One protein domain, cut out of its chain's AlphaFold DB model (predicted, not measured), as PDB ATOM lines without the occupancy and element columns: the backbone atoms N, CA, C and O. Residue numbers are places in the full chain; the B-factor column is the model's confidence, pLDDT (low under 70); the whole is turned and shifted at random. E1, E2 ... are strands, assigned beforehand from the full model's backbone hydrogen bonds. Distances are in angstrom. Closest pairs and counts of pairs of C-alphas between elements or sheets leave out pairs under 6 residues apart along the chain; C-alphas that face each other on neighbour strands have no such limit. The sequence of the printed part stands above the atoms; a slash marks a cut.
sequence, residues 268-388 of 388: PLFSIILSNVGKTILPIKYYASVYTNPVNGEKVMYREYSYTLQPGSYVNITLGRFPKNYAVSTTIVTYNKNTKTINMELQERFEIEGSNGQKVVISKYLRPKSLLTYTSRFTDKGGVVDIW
ATOM      1  N   PRO A 268       3.646 -56.039  36.416       85.88
ATOM      2  CA  PRO A 268       4.632 -55.254  37.141       85.88
ATOM      3  C   PRO A 268       5.048 -54.024  36.345       85.88
ATOM      4  O   PRO A 268       5.104 -54.048  35.112       85.88
ATOM      5  N   LEU A 269       5.365 -52.951  37.061       86.06
ATOM      6  CA  LEU A 269       5.961 -51.758  36.483       86.06
ATOM      7  C   LEU A 269       7.397 -52.031  36.018       86.06
ATOM      8  O   LEU A 269       8.214 -52.539  36.782       86.06
ATOM      9  N   PHE A 270       7.709 -51.647  34.783       91.81
ATOM     10  CA  PHE A 270       9.063 -51.632  34.236       91.81
ATOM     11  C   PHE A 270       9.597 -50.199  34.280       91.81
ATOM     12  O   PHE A 270       8.968 -49.275  33.748       91.81
ATOM     13  N   SER A 271      10.773 -50.008  34.874       93.06
ATOM     14  CA  SER A 271      11.438 -48.706  34.956       93.06
ATOM     15  C   SER A 271      12.950 -48.810  34.785       93.06
ATOM     16  O   SER A 271      13.568 -49.858  34.983       93.06
ATOM     17  N   ILE A 272      13.551 -47.696  34.370       96.00
ATOM     18  CA  ILE A 272      14.995 -47.558  34.187       96.00
ATOM     19  C   ILE A 272      15.450 -46.283  34.879       96.00
ATOM     20  O   ILE A 272      14.917 -45.209  34.623       96.00
ATOM     21  N   ILE A 273      16.484 -46.381  35.703       94.06
ATOM     22  CA  ILE A 273      17.121 -45.228  36.328       94.06
ATOM     23  C   ILE A 273      18.460 -44.991  35.637       94.06
ATOM     24  O   ILE A 273      19.363 -45.824  35.733       94.06
ATOM     25  N   LEU A 274      18.595 -43.852  34.959       94.94
ATOM     26  CA  LEU A 274      19.866 -43.395  34.397       94.94
ATOM     27  C   LEU A 274      20.513 -42.412  35.366       94.94
ATOM     28  O   LEU A 274      19.906 -41.395  35.695       94.94
ATOM     29  N   SER A 275      21.751 -42.679  35.776       93.88
ATOM     30  CA  SER A 275      22.468 -41.859  36.757       93.88
ATOM     31  C   SER A 275      23.816 -41.398  36.222       93.88
ATOM     32  O   SER A 275      24.615 -42.203  35.742       93.88
ATOM     33  N   ASN A 276      24.099 -40.105  36.369       93.50
ATOM     34  CA  ASN A 276      25.424 -39.534  36.156       93.50
ATOM     35  C   ASN A 276      26.090 -39.342  37.519       93.50
ATOM     36  O   ASN A 276      25.858 -38.335  38.182       93.50
ATOM     37  N   VAL A 277      26.924 -40.292  37.946       92.62
ATOM     38  CA  VAL A 277      27.689 -40.149  39.200       92.62
ATOM     39  C   VAL A 277      29.069 -39.518  38.972       92.62
ATOM     40  O   VAL A 277      29.870 -39.396  39.897       92.62
ATOM     41  N   GLY A 278      29.354 -39.102  37.734       89.81
ATOM     42  CA  GLY A 278      30.562 -38.380  37.365       89.81
ATOM     43  C   GLY A 278      30.531 -36.898  37.739       89.81
ATOM     44  O   GLY A 278      29.717 -36.427  38.530       89.81
ATOM     45  N   LYS A 279      31.466 -36.139  37.153       89.12
ATOM     46  CA  LYS A 279      31.680 -34.708  37.456       89.12
ATOM     47  C   LYS A 279      31.348 -33.779  36.294       89.12
ATOM     48  O   LYS A 279      31.555 -32.575  36.389       89.12
ATOM     49  N   THR A 280      30.913 -34.322  35.162       89.75
ATOM     50  CA  THR A 280      30.665 -33.555  33.936       89.75
ATOM     51  C   THR A 280      29.209 -33.680  33.522       89.75
ATOM     52  O   THR A 280      28.618 -34.739  33.687       89.75
ATOM     53  N   ILE A 281      28.644 -32.605  32.975       90.12
ATOM     54  CA  ILE A 281      27.296 -32.592  32.398       90.12
ATOM     55  C   ILE A 281      27.263 -33.476  31.144       90.12
ATOM     56  O   ILE A 281      28.156 -33.375  30.300       90.12
ATOM     57  N   LEU A 282      26.227 -34.306  31.005       88.69
ATOM     58  CA  LEU A 282      26.106 -35.270  29.911       88.69
ATOM     59  C   LEU A 282      24.815 -35.090  29.114       88.69
ATOM     60  O   LEU A 282      23.743 -35.428  29.619       88.69
ATOM     61  N   PRO A 283      24.895 -34.633  27.852       91.75
ATOM     62  CA  PRO A 283      23.786 -34.775  26.926       91.75
ATOM     63  C   PRO A 283      23.672 -36.240  26.493       91.75
ATOM     64  O   PRO A 283      24.650 -36.852  26.047       91.75
ATOM     65  N   ILE A 284      22.476 -36.799  26.617       93.31
ATOM     66  CA  ILE A 284      22.171 -38.201  26.351       93.31
ATOM     67  C   ILE A 284      20.946 -38.276  25.448       93.31
ATOM     68  O   ILE A 284      19.924 -37.651  25.727       93.31
ATOM     69  N   LYS A 285      21.042 -39.084  24.392       93.19
ATOM     70  CA  LYS A 285      19.877 -39.642  23.706       93.19
ATOM     71  C   LYS A 285      19.670 -41.067  24.188       93.19
ATOM     72  O   LYS A 285      20.637 -41.823  24.282       93.19
ATOM     73  N   TYR A 286      18.432 -41.418  24.487       92.62
ATOM     74  CA  TYR A 286      18.073 -42.728  25.002       92.62
ATOM     75  C   TYR A 286      16.918 -43.308  24.205       92.62
ATOM     76  O   TYR A 286      15.945 -42.611  23.936       92.62
ATOM     77  N   TYR A 287      17.017 -44.578  23.849       92.25
ATOM     78  CA  TYR A 287      15.997 -45.296  23.102       92.25
ATOM     79  C   TYR A 287      15.592 -46.511  23.919       92.25
ATOM     80  O   TYR A 287      16.456 -47.296  24.299       92.25
ATOM     81  N   ALA A 288      14.302 -46.687  24.179       92.19
ATOM     82  CA  ALA A 288      13.772 -47.859  24.864       92.19
ATOM     83  C   ALA A 288      12.739 -48.542  23.971       92.19
ATOM     84  O   ALA A 288      11.917 -47.886  23.337       92.19
ATOM     85  N   SER A 289      12.796 -49.866  23.892       89.56
ATOM     86  CA  SER A 289      11.805 -50.697  23.215       89.56
ATOM     87  C   SER A 289      11.376 -51.823  24.138       89.56
ATOM     88  O   SER A 289      12.244 -52.460  24.726       89.56
ATOM     89  N   VAL A 290      10.084 -52.118  24.223       87.50
ATOM     90  CA  VAL A 290       9.572 -53.288  24.960       87.50
ATOM     91  C   VAL A 290       9.104 -54.329  23.956       87.50
ATOM     92  O   VAL A 290       8.532 -53.974  22.929       87.50
ATOM     93  N   TYR A 291       9.350 -55.601  24.244       88.06
ATOM     94  CA  TYR A 291       9.061 -56.750  23.399       88.06
ATOM     95  C   TYR A 291       8.296 -57.813  24.179       88.06
ATOM     96  O   TYR A 291       8.557 -58.016  25.362       88.06
ATOM     97  N   THR A 292       7.411 -58.550  23.511       82.31
ATOM     98  CA  THR A 292       6.595 -59.594  24.159       82.31
ATOM     99  C   THR A 292       7.396 -60.776  24.720       82.31
ATOM    100  O   THR A 292       6.883 -61.515  25.557       82.31
ATOM    101  N   ASN A 293       8.634 -60.985  24.256       86.75
ATOM    102  CA  ASN A 293       9.579 -61.977  24.775       86.75
ATOM    103  C   ASN A 293      11.032 -61.623  24.357       86.75
ATOM    104  O   ASN A 293      11.221 -60.855  23.410       86.75
ATOM    105  N   PRO A 294      12.068 -62.174  25.018       83.94
ATOM    106  CA  PRO A 294      13.468 -61.786  24.798       83.94
ATOM    107  C   PRO A 294      14.127 -62.293  23.506       83.94
ATOM    108  O   PRO A 294      15.204 -61.805  23.159       83.94
ATOM    109  N   VAL A 295      13.536 -63.270  22.806       83.06
ATOM    110  CA  VAL A 295      14.184 -63.949  21.666       83.06
ATOM    111  C   VAL A 295      13.562 -63.512  20.340       83.06
ATOM    112  O   VAL A 295      14.252 -62.978  19.478       83.06
ATOM    113  N   ASN A 296      12.244 -63.681  20.215       82.31
ATOM    114  CA  ASN A 296      11.456 -63.443  19.004       82.31
ATOM    115  C   ASN A 296      10.233 -62.563  19.320       82.31
ATOM    116  O   ASN A 296       9.149 -62.776  18.779       82.31
ATOM    117  N   GLY A 297      10.360 -61.660  20.294       75.75
ATOM    118  CA  GLY A 297       9.251 -60.832  20.755       75.75
ATOM    119  C   GLY A 297       8.844 -59.779  19.736       75.75
ATOM    120  O   GLY A 297       9.684 -59.195  19.052       75.75
ATOM    121  N   GLU A 298       7.548 -59.493  19.678       77.56
ATOM    122  CA  GLU A 298       7.019 -58.350  18.937       77.56
ATOM    123  C   GLU A 298       7.207 -57.074  19.758       77.56
ATOM    124  O   GLU A 298       7.021 -57.087  20.975       77.56
ATOM    125  N   LYS A 299       7.589 -55.969  19.109       81.75
ATOM    126  CA  LYS A 299       7.943 -54.713  19.786       81.75
ATOM    127  C   LYS A 299       6.709 -53.923  20.227       81.75
ATOM    128  O   LYS A 299       6.247 -53.080  19.471       81.75
ATOM    129  N   VAL A 300       6.217 -54.119  21.448       70.62
ATOM    130  CA  VAL A 300       4.995 -53.479  21.976       70.62
ATOM    131  C   VAL A 300       5.108 -51.982  22.300       70.62
ATOM    132  O   VAL A 300       4.100 -51.295  22.448       70.62
ATOM    133  N   MET A 301       6.325 -51.457  22.423       79.06
ATOM    134  CA  MET A 301       6.555 -50.040  22.705       79.06
ATOM    135  C   MET A 301       7.907 -49.601  22.147       79.06
ATOM    136  O   MET A 301       8.857 -50.384  22.138       79.06
ATOM    137  N   TYR A 302       7.984 -48.346  21.702       81.12
ATOM    138  CA  TYR A 302       9.220 -47.641  21.382       81.12
ATOM    139  C   TYR A 302       9.144 -46.210  21.910       81.12
ATOM    140  O   TYR A 302       8.129 -45.546  21.710       81.12
ATOM    141  N   ARG A 303      10.204 -45.738  22.569       76.56
ATOM    142  CA  ARG A 303      10.327 -44.349  23.018       76.56
ATOM    143  C   ARG A 303      11.733 -43.823  22.845       76.56
ATOM    144  O   ARG A 303      12.709 -44.522  23.118       76.56
ATOM    145  N   GLU A 304      11.797 -42.561  22.450       83.31
ATOM    146  CA  GLU A 304      13.023 -41.784  22.390       83.31
ATOM    147  C   GLU A 304      13.004 -40.703  23.465       83.31
ATOM    148  O   GLU A 304      12.010 -40.004  23.665       83.31
ATOM    149  N   TYR A 305      14.135 -40.529  24.129       81.81
ATOM    150  CA  TYR A 305      14.319 -39.523  25.154       81.81
ATOM    151  C   TYR A 305      15.592 -38.732  24.889       81.81
ATOM    152  O   TYR A 305      16.581 -39.245  24.362       81.81
ATOM    153  N   SER A 306      15.572 -37.459  25.269       84.25
ATOM    154  CA  SER A 306      16.737 -36.582  25.231       84.25
ATOM    155  C   SER A 306      16.887 -35.912  26.586       84.25
ATOM    156  O   SER A 306      16.011 -35.164  27.009       84.25
ATOM    157  N   TYR A 307      18.000 -36.185  27.258       86.94
ATOM    158  CA  TYR A 307      18.286 -35.700  28.604       86.94
ATOM    159  C   TYR A 307      19.612 -34.955  28.650       86.94
ATOM    160  O   TYR A 307      20.526 -35.220  27.870       86.94
ATOM    161  N   THR A 308      19.734 -34.043  29.611       88.12
ATOM    162  CA  THR A 308      21.017 -33.469  30.020       88.12
ATOM    163  C   THR A 308      21.217 -33.772  31.498       88.12
ATOM    164  O   THR A 308      20.636 -33.106  32.350       88.12
ATOM    165  N   LEU A 309      22.011 -34.799  31.805       88.19
ATOM    166  CA  LEU A 309      22.254 -35.217  33.184       88.19
ATOM    167  C   LEU A 309      23.360 -34.373  33.812       88.19
ATOM    168  O   LEU A 309      24.506 -34.376  33.353       88.19
ATOM    169  N   GLN A 310      23.018 -33.687  34.897       89.94
ATOM    170  CA  GLN A 310      23.963 -32.978  35.752       89.94
ATOM    171  C   GLN A 310      24.786 -33.970  36.598       89.94
ATOM    172  O   GLN A 310      24.310 -35.078  36.871       89.94
ATOM    173  N   PRO A 311      25.996 -33.595  37.045       92.06
ATOM    174  CA  PRO A 311      26.751 -34.370  38.027       92.06
ATOM    175  C   PRO A 311      25.908 -34.707  39.266       92.06
ATOM    176  O   PRO A 311      25.287 -33.822  39.850       92.06
ATOM    177  N   GLY A 312      25.872 -35.980  39.654       86.88
ATOM    178  CA  GLY A 312      25.096 -36.485  40.792       86.88
ATOM    179  C   GLY A 312      23.587 -36.614  40.550       86.88
ATOM    180  O   GLY A 312      22.875 -37.054  41.450       86.88
ATOM    181  N   SER A 313      23.086 -36.250  39.367       86.81
ATOM    182  CA  SER A 313      21.662 -36.365  39.038       86.81
ATOM    183  C   SER A 313      21.302 -37.732  38.460       86.81
ATOM    184  O   SER A 313      22.150 -38.461  37.931       86.81
ATOM    185  N   TYR A 314      20.014 -38.050  38.531       90.75
ATOM    186  CA  TYR A 314      19.422 -39.200  37.871       90.75
ATOM    187  C   TYR A 314      18.098 -38.820  37.208       90.75
ATOM    188  O   TYR A 314      17.479 -37.815  37.559       90.75
ATOM    189  N   VAL A 315      17.657 -39.647  36.267       85.94
ATOM    190  CA  VAL A 315      16.295 -39.630  35.732       85.94
ATOM    191  C   VAL A 315      15.698 -41.024  35.872       85.94
ATOM    192  O   VAL A 315      16.371 -42.016  35.593       85.94
ATOM    193  N   ASN A 316      14.447 -41.090  36.323       88.19
ATOM    194  CA  ASN A 316      13.660 -42.316  36.323       88.19
ATOM    195  C   ASN A 316      12.755 -42.334  35.083       88.19
ATOM    196  O   ASN A 316      11.941 -41.432  34.884       88.19
ATOM    197  N   ILE A 317      12.920 -43.351  34.247       85.38
ATOM    198  CA  ILE A 317      12.165 -43.575  33.022       85.38
ATOM    199  C   ILE A 317      11.179 -44.711  33.283       85.38
ATOM    200  O   ILE A 317      11.544 -45.886  33.255       85.38
ATOM    201  N   THR A 318       9.915 -44.363  33.500       85.56
ATOM    202  CA  THR A 318       8.832 -45.341  33.635       85.56
ATOM    203  C   THR A 318       8.363 -45.803  32.261       85.56
ATOM    204  O   THR A 318       7.776 -45.027  31.502       85.56
ATOM    205  N   LEU A 319       8.590 -47.076  31.943       82.69
ATOM    206  CA  LEU A 319       8.210 -47.667  30.657       82.69
ATOM    207  C   LEU A 319       6.736 -48.079  30.620       82.69
ATOM    208  O   LEU A 319       6.117 -48.039  29.558       82.69
ATOM    209  N   GLY A 320       6.183 -48.448  31.775       79.12
ATOM    210  CA  GLY A 320       4.802 -48.902  31.934       79.12
ATOM    211  C   GLY A 320       4.706 -50.292  32.544       79.12
ATOM    212  O   GLY A 320       5.710 -50.885  32.932       79.12
ATOM    213  N   ARG A 321       3.473 -50.778  32.674       83.31
ATOM    214  CA  ARG A 321       3.164 -52.082  33.259       83.31
ATOM    215  C   ARG A 321       3.052 -53.130  32.152       83.31
ATOM    216  O   ARG A 321       2.217 -52.987  31.263       83.31
ATOM    217  N   PHE A 322       3.888 -54.168  32.195       82.06
ATOM    218  CA  PHE A 322       3.931 -55.226  31.170       82.06
ATOM    219  C   PHE A 322       3.998 -56.633  31.784       82.06
ATOM    220  O   PHE A 322       4.451 -56.778  32.918       82.06
ATOM    221  N   PRO A 323       3.560 -57.691  31.079       84.88
ATOM    222  CA  PRO A 323       3.757 -59.062  31.546       84.88
ATOM    223  C   PRO A 323       5.223 -59.353  31.902       84.88
ATOM    224  O   PRO A 323       6.129 -58.918  31.199       84.88
ATOM    225  N   LYS A 324       5.471 -60.125  32.973       86.75
ATOM    226  CA  LYS A 324       6.835 -60.425  33.469       86.75
ATOM    227  C   LYS A 324       7.767 -61.025  32.412       86.75
ATOM    228  O   LYS A 324       8.966 -60.794  32.450       86.75
ATOM    229  N   ASN A 325       7.217 -61.786  31.468       86.44
ATOM    230  CA  ASN A 325       7.976 -62.417  30.391       86.44
ATOM    231  C   ASN A 325       8.367 -61.452  29.255       86.44
ATOM    232  O   ASN A 325       9.009 -61.887  28.295       86.44
ATOM    233  N   TYR A 326       7.957 -60.182  29.325       91.56
ATOM    234  CA  TYR A 326       8.341 -59.173  28.346       91.56
ATOM    235  C   TYR A 326       9.785 -58.747  28.584       91.56
ATOM    236  O   TYR A 326      10.261 -58.662  29.715       91.56
ATOM    237  N   ALA A 327      10.466 -58.435  27.489       94.88
ATOM    238  CA  ALA A 327      11.842 -57.980  27.504       94.88
ATOM    239  C   ALA A 327      11.925 -56.531  27.048       94.88
ATOM    240  O   ALA A 327      11.153 -56.080  26.206       94.88
ATOM    241  N   VAL A 328      12.904 -55.801  27.547       95.94
ATOM    242  CA  VAL A 328      13.185 -54.434  27.128       95.94
ATOM    243  C   VAL A 328      14.550 -54.404  26.467       95.94
ATOM    244  O   VAL A 328      15.481 -55.033  26.947       95.94
ATOM    245  N   SER A 329      14.681 -53.669  25.367       95.81
ATOM    246  CA  SER A 329      15.967 -53.305  24.776       95.81
ATOM    247  C   SER A 329      16.145 -51.808  24.894       95.81
ATOM    248  O   SER A 329      15.270 -51.040  24.490       95.81
ATOM    249  N   THR A 330      17.296 -51.398  25.394       96.56
ATOM    250  CA  THR A 330      17.653 -50.001  25.559       96.56
ATOM    251  C   THR A 330      18.916 -49.689  24.786       96.56
ATOM    252  O   THR A 330      19.798 -50.536  24.656       96.56
ATOM    253  N   THR A 331      19.006 -48.478  24.253       96.94
ATOM    254  CA  THR A 331      20.218 -47.965  23.626       96.94
ATOM    255  C   THR A 331      20.465 -46.553  24.118       96.94
ATOM    256  O   THR A 331      19.625 -45.671  23.954       96.94
ATOM    257  N   ILE A 332      21.646 -46.320  24.672       96.31
ATOM    258  CA  ILE A 332      22.112 -45.000  25.067       96.31
ATOM    259  C   ILE A 332      23.132 -44.476  24.066       96.31
ATOM    260  O   ILE A 332      23.981 -45.219  23.568       96.31
ATOM    261  N   VAL A 333      23.055 -43.180  23.772       96.12
ATOM    262  CA  VAL A 333      23.985 -42.480  22.890       96.12
ATOM    263  C   VAL A 333      24.410 -41.163  23.527       96.12
ATOM    264  O   VAL A 333      23.581 -40.309  23.840       96.12
ATOM    265  N   THR A 334      25.717 -40.963  23.682       94.69
ATOM    266  CA  THR A 334      26.288 -39.694  24.154       94.69
ATOM    267  C   THR A 334      27.594 -39.381  23.429       94.69
ATOM    268  O   THR A 334      28.314 -40.281  23.002       94.69
ATOM    269  N   TYR A 335      27.899 -38.099  23.246       93.38
ATOM    270  CA  TYR A 335      29.055 -37.648  22.473       93.38
ATOM    271  C   TYR A 335      29.885 -36.640  23.261       93.38
ATOM    272  O   TYR A 335      29.381 -35.603  23.697       93.38
ATOM    273  N   ASN A 336      31.187 -36.902  23.374       92.75
ATOM    274  CA  ASN A 336      32.113 -35.942  23.953       92.75
ATOM    275  C   ASN A 336      32.574 -34.943  22.886       92.75
ATOM    276  O   ASN A 336      33.462 -35.228  22.085       92.75
ATOM    277  N   LYS A 337      32.015 -33.731  22.918       89.94
ATOM    278  CA  LYS A 337      32.438 -32.629  22.040       89.94
ATOM    279  C   LYS A 337      33.802 -32.041  22.418       89.94
ATOM    280  O   LYS A 337      34.370 -31.298  21.615       89.94
ATOM    281  N   ASN A 338      34.341 -32.341  23.599       88.69
ATOM    282  CA  ASN A 338      35.584 -31.753  24.088       88.69
ATOM    283  C   ASN A 338      36.818 -32.396  23.447       88.69
ATOM    284  O   ASN A 338      36.788 -33.509  22.925       88.69
ATOM    285  N   THR A 339      37.936 -31.674  23.513       92.81
ATOM    286  CA  THR A 339      39.272 -32.170  23.144       92.81
ATOM    287  C   THR A 339      39.940 -32.965  24.269       92.81
ATOM    288  O   THR A 339      41.005 -33.538  24.062       92.81
ATOM    289  N   LYS A 340      39.314 -33.032  25.451       93.38
ATOM    290  CA  LYS A 340      39.784 -33.781  26.623       93.38
ATOM    291  C   LYS A 340      38.813 -34.906  26.975       93.38
ATOM    292  O   LYS A 340      37.617 -34.803  26.701       93.38
ATOM    293  N   THR A 341      39.331 -35.967  27.590       92.06
ATOM    294  CA  THR A 341      38.519 -37.045  28.169       92.06
ATOM    295  C   THR A 341      37.616 -36.470  29.255       92.06
ATOM    296  O   THR A 341      38.089 -35.703  30.094       92.06
ATOM    297  N   ILE A 342      36.338 -36.843  29.252       91.69
ATOM    298  CA  ILE A 342      35.400 -36.477  30.321       91.69
ATOM    299  C   ILE A 342      35.233 -37.637  31.298       91.69
ATOM    300  O   ILE A 342      35.244 -38.803  30.896       91.69
ATOM    301  N   ASN A 343      35.084 -37.302  32.578       87.88
ATOM    302  CA  ASN A 343      34.865 -38.261  33.654       87.88
ATOM    303  C   ASN A 343      33.391 -38.201  34.063       87.88
ATOM    304  O   ASN A 343      32.932 -37.196  34.615       87.88
ATOM    305  N   MET A 344      32.646 -39.238  33.697       84.56
ATOM    306  CA  MET A 344      31.194 -39.151  33.567       84.56
ATOM    307  C   MET A 344      30.420 -40.233  34.307       84.56
ATOM    308  O   MET A 344      29.219 -40.078  34.435       84.56
ATOM    309  N   GLU A 345      31.101 -41.289  34.765       92.94
ATOM    310  CA  GLU A 345      30.531 -42.491  35.395       92.94
ATOM    311  C   GLU A 345      29.008 -42.632  35.243       92.94
ATOM    312  O   GLU A 345      28.215 -42.280  36.116       92.94
ATOM    313  N   LEU A 346      28.626 -43.112  34.064       94.25
ATOM    314  CA  LEU A 346      27.244 -43.278  33.654       94.25
ATOM    315  C   LEU A 346      26.777 -44.678  34.043       94.25
ATOM    316  O   LEU A 346      27.421 -45.671  33.684       94.25
ATOM    317  N   GLN A 347      25.676 -44.749  34.785       96.12
ATOM    318  CA  GLN A 347      25.099 -45.992  35.291       96.12
ATOM    319  C   GLN A 347      23.645 -46.130  34.825       96.12
ATOM    320  O   GLN A 347      22.923 -45.135  34.780       96.12
ATOM    321  N   GLU A 348      23.214 -47.359  34.539       95.69
ATOM    322  CA  GLU A 348      21.793 -47.710  34.395       95.69
ATOM    323  C   GLU A 348      21.414 -48.700  35.481       95.69
ATOM    324  O   GLU A 348      22.164 -49.635  35.769       95.69
ATOM    325  N   ARG A 349      20.243 -48.512  36.078       96.00
ATOM    326  CA  ARG A 349      19.599 -49.507  36.926       96.00
ATOM    327  C   ARG A 349      18.260 -49.875  36.309       96.00
ATOM    328  O   ARG A 349      17.447 -48.998  36.042       96.00
ATOM    329  N   PHE A 350      18.058 -51.163  36.093       96.69
ATOM    330  CA  PHE A 350      16.865 -51.733  35.490       96.69
ATOM    331  C   PHE A 350      16.000 -52.339  36.585       96.69
ATOM    332  O   PHE A 350      16.499 -53.081  37.437       96.69
ATOM    333  N   GLU A 351      14.716 -52.009  36.566       95.00
ATOM    334  CA  GLU A 351      13.766 -52.412  37.591       95.00
ATOM    335  C   GLU A 351      12.506 -52.998  36.959       95.00
ATOM    336  O   GLU A 351      11.961 -52.473  35.984       95.00
ATOM    337  N   ILE A 352      12.055 -54.106  37.542       94.00
ATOM    338  CA  ILE A 352      10.750 -54.712  37.296       94.00
ATOM    339  C   ILE A 352      10.128 -54.898  38.675       94.00
ATOM    340  O   ILE A 352      10.731 -55.536  39.539       94.00
ATOM    341  N   GLU A 353       8.951 -54.325  38.903       89.19
ATOM    342  CA  GLU A 353       8.243 -54.422  40.179       89.19
ATOM    343  C   GLU A 353       8.116 -55.882  40.647       89.19
ATOM    344  O   GLU A 353       7.810 -56.796  39.874       89.19
ATOM    345  N   GLY A 354       8.407 -56.114  41.928       86.88
ATOM    346  CA  GLY A 354       8.447 -57.457  42.509       86.88
ATOM    347  C   GLY A 354       9.657 -58.305  42.093       86.88
ATOM    348  O   GLY A 354       9.658 -59.504  42.365       86.88
ATOM    349  N   SER A 355      10.665 -57.711  41.447       92.44
ATOM    350  CA  SER A 355      11.917 -58.372  41.057       92.44
ATOM    351  C   SER A 355      13.123 -57.605  41.603       92.44
ATOM    352  O   SER A 355      13.095 -56.381  41.744       92.44
ATOM    353  N   ASN A 356      14.217 -58.309  41.890       93.12
ATOM    354  CA  ASN A 356      15.467 -57.677  42.298       93.12
ATOM    355  C   ASN A 356      16.094 -56.950  41.101       93.12
ATOM    356  O   ASN A 356      16.547 -57.587  40.147       93.12
ATOM    357  N   GLY A 357      16.106 -55.617  41.159       93.44
ATOM    358  CA  GLY A 357      16.693 -54.772  40.122       93.44
ATOM    359  C   GLY A 357      18.202 -54.974  39.980       93.44
ATOM    360  O   GLY A 357      18.899 -55.301  40.943       93.44
ATOM    361  N   GLN A 358      18.719 -54.737  38.778       96.50
ATOM    362  CA  GLN A 358      20.144 -54.862  38.476       96.50
ATOM    363  C   GLN A 358      20.724 -53.549  37.960       96.50
ATOM    364  O   GLN A 358      20.038 -52.752  37.324       96.50
ATOM    365  N   LYS A 359      22.008 -53.315  38.248       95.69
ATOM    366  CA  LYS A 359      22.719 -52.083  37.899       95.69
ATOM    367  C   LYS A 359      23.951 -52.376  37.055       95.69
ATOM    368  O   LYS A 359      24.756 -53.229  37.417       95.69
ATOM    369  N   VAL A 360      24.147 -51.590  36.003       95.38
ATOM    370  CA  VAL A 360      25.303 -51.652  35.107       95.38
ATOM    371  C   VAL A 360      26.008 -50.302  35.080       95.38
ATOM    372  O   VAL A 360      25.383 -49.251  34.965       95.38
ATOM    373  N   VAL A 361      27.340 -50.325  35.177       95.62
ATOM    374  CA  VAL A 361      28.175 -49.154  34.884       95.62
ATOM    375  C   VAL A 361      28.490 -49.183  33.395       95.62
ATOM    376  O   VAL A 361      29.280 -50.013  32.954       95.62
ATOM    377  N   ILE A 362      27.886 -48.279  32.628       94.56
ATOM    378  CA  ILE A 362      28.054 -48.228  31.172       94.56
ATOM    379  C   ILE A 362      29.472 -47.798  30.821       94.56
ATOM    380  O   ILE A 362      30.159 -48.415  30.011       94.56
ATOM    381  N   SER A 363      29.906 -46.685  31.408       93.75
ATOM    382  CA  SER A 363      31.242 -46.160  31.184       93.75
ATOM    383  C   SER A 363      31.646 -45.191  32.280       93.75
ATOM    384  O   SER A 363      30.855 -44.359  32.717       93.75
ATOM    385  N   LYS A 364      32.920 -45.252  32.675       94.00
ATOM    386  CA  LYS A 364      33.538 -44.306  33.613       94.00
ATOM    387  C   LYS A 364      34.053 -43.046  32.912       94.00
ATOM    388  O   LYS A 364      34.101 -41.975  33.512       94.00
ATOM    389  N   TYR A 365      34.410 -43.156  31.636       93.44
ATOM    390  CA  TYR A 365      35.057 -42.090  30.879       93.44
ATOM    391  C   TYR A 365      34.615 -42.072  29.416       93.44
ATOM    392  O   TYR A 365      34.317 -43.105  28.820       93.44
ATOM    393  N   LEU A 366      34.634 -40.894  28.799       93.06
ATOM    394  CA  LEU A 366      34.399 -40.757  27.362       93.06
ATOM    395  C   LEU A 366      35.566 -40.028  26.714       93.06
ATOM    396  O   LEU A 366      35.943 -38.929  27.133       93.06
ATOM    397  N   ARG A 367      36.168 -40.673  25.711       94.44
ATOM    398  CA  ARG A 367      37.366 -40.170  25.029       94.44
ATOM    399  C   ARG A 367      37.070 -38.836  24.324       94.44
ATOM    400  O   ARG A 367      35.906 -38.524  24.067       94.44
ATOM    401  N   PRO A 368      38.090 -38.008  24.046       94.88
ATOM    402  CA  PRO A 368      37.910 -36.791  23.261       94.88
ATOM    403  C   PRO A 368      37.246 -37.085  21.920       94.88
ATOM    404  O   PRO A 368      37.609 -38.065  21.271       94.88
ATOM    405  N   LYS A 369      36.323 -36.219  21.488       93.56
ATOM    406  CA  LYS A 369      35.702 -36.282  20.152       93.56
ATOM    407  C   LYS A 369      35.129 -37.662  19.792       93.56
ATOM    408  O   LYS A 369      35.136 -38.047  18.627       93.56
ATOM    409  N   SER A 370      34.641 -38.416  20.779       94.62
ATOM    410  CA  SER A 370      34.135 -39.777  20.574       94.62
ATOM    411  C   SER A 370      32.664 -39.922  20.934       94.62
ATOM    412  O   SER A 370      32.195 -39.328  21.911       94.62
ATOM    413  N   LEU A 371      31.971 -40.762  20.168       95.19
ATOM    414  CA  LEU A 371      30.615 -41.227  20.439       95.19
ATOM    415  C   LEU A 371      30.671 -42.486  21.308       95.19
ATOM    416  O   LEU A 371      31.429 -43.407  21.009       95.19
ATOM    417  N   LEU A 372      29.858 -42.527  22.356       95.50
ATOM    418  CA  LEU A 372      29.508 -43.750  23.061       95.50
ATOM    419  C   LEU A 372      28.120 -44.179  22.612       95.50
ATOM    420  O   LEU A 372      27.176 -43.391  22.670       95.50
ATOM    421  N   THR A 373      28.018 -45.444  22.228       96.62
ATOM    422  CA  THR A 373      26.754 -46.147  22.043       96.62
ATOM    423  C   THR A 373      26.814 -47.416  22.869       96.62
ATOM    424  O   THR A 373      27.775 -48.176  22.751       96.62
ATOM    425  N   TYR A 374      25.813 -47.639  23.710       96.56
ATOM    426  CA  TYR A 374      25.704 -48.858  24.499       96.56
ATOM    427  C   TYR A 374      24.273 -49.368  24.418       96.56
ATOM    428  O   TYR A 374      23.335 -48.583  24.512       96.56
ATOM    429  N   THR A 375      24.120 -50.661  24.151       96.00
ATOM    430  CA  THR A 375      22.820 -51.325  24.075       96.00
ATOM    431  C   THR A 375      22.790 -52.421  25.116       96.00
ATOM    432  O   THR A 375      23.745 -53.187  25.211       96.00
ATOM    433  N   SER A 376      21.694 -52.487  25.854       94.88
ATOM    434  CA  SER A 376      21.432 -53.507  26.863       94.88
ATOM    435  C   SER A 376      20.023 -54.036  26.692       94.88
ATOM    436  O   SER A 376      19.135 -53.337  26.194       94.88
ATOM    437  N   ARG A 377      19.804 -55.279  27.097       94.75
ATOM    438  CA  ARG A 377      18.477 -55.872  27.183       94.75
ATOM    439  C   ARG A 377      18.220 -56.352  28.592       94.75
ATOM    440  O   ARG A 377      19.159 -56.757  29.261       94.75
ATOM    441  N   PHE A 378      16.966 -56.312  29.029       95.88
ATOM    442  CA  PHE A 378      16.585 -56.892  30.308       95.88
ATOM    443  C   PHE A 378      15.207 -57.551  30.289       95.88
ATOM    444  O   PHE A 378      14.334 -57.164  29.514       95.88
ATOM    445  N   THR A 379      15.010 -58.553  31.143       95.44
ATOM    446  CA  THR A 379      13.725 -59.237  31.386       95.44
ATOM    447  C   THR A 379      13.670 -59.712  32.834       95.44
ATOM    448  O   THR A 379      14.710 -59.799  33.487       95.44
ATOM    449  N   ASP A 380      12.489 -60.070  33.339       93.19
ATOM    450  CA  ASP A 380      12.419 -60.844  34.580       93.19
ATOM    451  C   ASP A 380      12.817 -62.302  34.317       93.19
ATOM    452  O   ASP A 380      12.353 -62.930  33.360       93.19
ATOM    453  N   LYS A 381      13.665 -62.844  35.190       90.88
ATOM    454  CA  LYS A 381      14.077 -64.246  35.191       90.88
ATOM    455  C   LYS A 381      14.011 -64.804  36.604       90.88
ATOM    456  O   LYS A 381      15.018 -64.948  37.293       90.88
ATOM    457  N   GLY A 382      12.794 -65.135  37.022       87.06
ATOM    458  CA  GLY A 382      12.553 -65.763  38.320       87.06
ATOM    459  C   GLY A 382      12.689 -64.785  39.487       87.06
ATOM    460  O   GLY A 382      13.273 -65.139  40.508       87.06
ATOM    461  N   GLY A 383      12.171 -63.560  39.340       88.12
ATOM    462  CA  GLY A 383      12.210 -62.534  40.388       88.12
ATOM    463  C   GLY A 383      13.532 -61.772  40.461       88.12
ATOM    464  O   GLY A 383      13.808 -61.091  41.449       88.12
ATOM    465  N   VAL A 384      14.363 -61.870  39.426       91.19
ATOM    466  CA  VAL A 384      15.595 -61.096  39.262       91.19
ATOM    467  C   VAL A 384      15.599 -60.535  37.851       91.19
ATOM    468  O   VAL A 384      15.318 -61.256  36.894       91.19
ATOM    469  N   VAL A 385      15.944 -59.257  37.715       94.06
ATOM    470  CA  VAL A 385      16.151 -58.644  36.403       94.06
ATOM    471  C   VAL A 385      17.416 -59.238  35.787       94.06
ATOM    472  O   VAL A 385      18.491 -59.012  36.317       94.06
ATOM    473  N   ASP A 386      17.312 -60.005  34.704       94.38
ATOM    474  CA  ASP A 386      18.462 -60.516  33.939       94.38
ATOM    475  C   ASP A 386      18.845 -59.487  32.872       94.38
ATOM    476  O   ASP A 386      17.946 -58.959  32.217       94.38
ATOM    477  N   ILE A 387      20.139 -59.187  32.699       93.12
ATOM    478  CA  ILE A 387      20.644 -58.193  31.733       93.12
ATOM    479  C   ILE A 387      21.641 -58.858  30.784       93.12
ATOM    480  O   ILE A 387      22.550 -59.549  31.245       93.12
ATOM    481  N   TRP A 388      21.526 -58.610  29.476       88.44
ATOM    482  CA  TRP A 388      22.475 -59.106  28.469       88.44
ATOM    483  C   TRP A 388      22.656 -58.177  27.266       88.44
ATOM    484  O   TRP A 388      21.824 -57.257  27.061       88.44
TER     485      TRP A 388
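What this domain is: This is residues 268 to 388 of the 388 residues of an uncharacterized protein of Methanothermus fervidus (strain ATCC 43054 / DSM 2088 / JCM 10308 / V24 S) (UniProt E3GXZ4). Two twisted sheets lie face to face as an elongated sandwich, with their strands running along its length. One layer is E4-E1-E6-E7, the other E3-E2-E5-E8-E9, in those orders, both antiparallel. The printed part has 121 residues with no named helix and nine named strands, E1 to E9 along the chain; its class is all strand. It is compact, with a radius of gyration of the C-alphas of 14.6 A, and spans 45 by 24 by 20 A.

How they stand to each other: Begin at E1, residues 269 to 276, an inner strand with E4, residues 314 to 321, and E6, residues 342 to 352, as antiparallel neighbours. Within hydrogen-bond range here are N 272 and O 317, 2.9 A, and N 273 and O 349, 2.8 A. E6 forms a hairpin with edge strand E7, residues 358 to 366; look at N 348 and O 360, 2.9 A. In the other sheet, E2, residues 282 to 291, forms a hairpin with E3, residues 299 to 309; N 286 and O 305 are 2.9 A apart. Next come E5, residues 327 to 335, with N 287 and O 331 at 2.8 A, and E8, residues 371 to 380, with N 330 and O 376 at 2.8 A. E8 and E9, residues 385 to 387, form a hairpin; N 386 and O 379 are 2.9 A apart. The facing parts of the sheets are 8.8 A centre to centre, their strands at 12 degrees.

Where its parts are: Find C-alpha 269 at (5.961, -51.758, 36.483); E1 runs 23.0 A from there. E6 spans 31.4 A, E8 30.3 A and E2 28.2 A; E3, 27.6 A, bends by 51 degrees at residue 306. E9 ends at C-alpha 387, (20.644, -58.193, 31.733).

The domain as a whole: The C-alphas farthest apart, of Thr 339 and Gly 382, are 45.5 A apart. The printed part has no cut and no long link. No printed residue is under pLDDT 70.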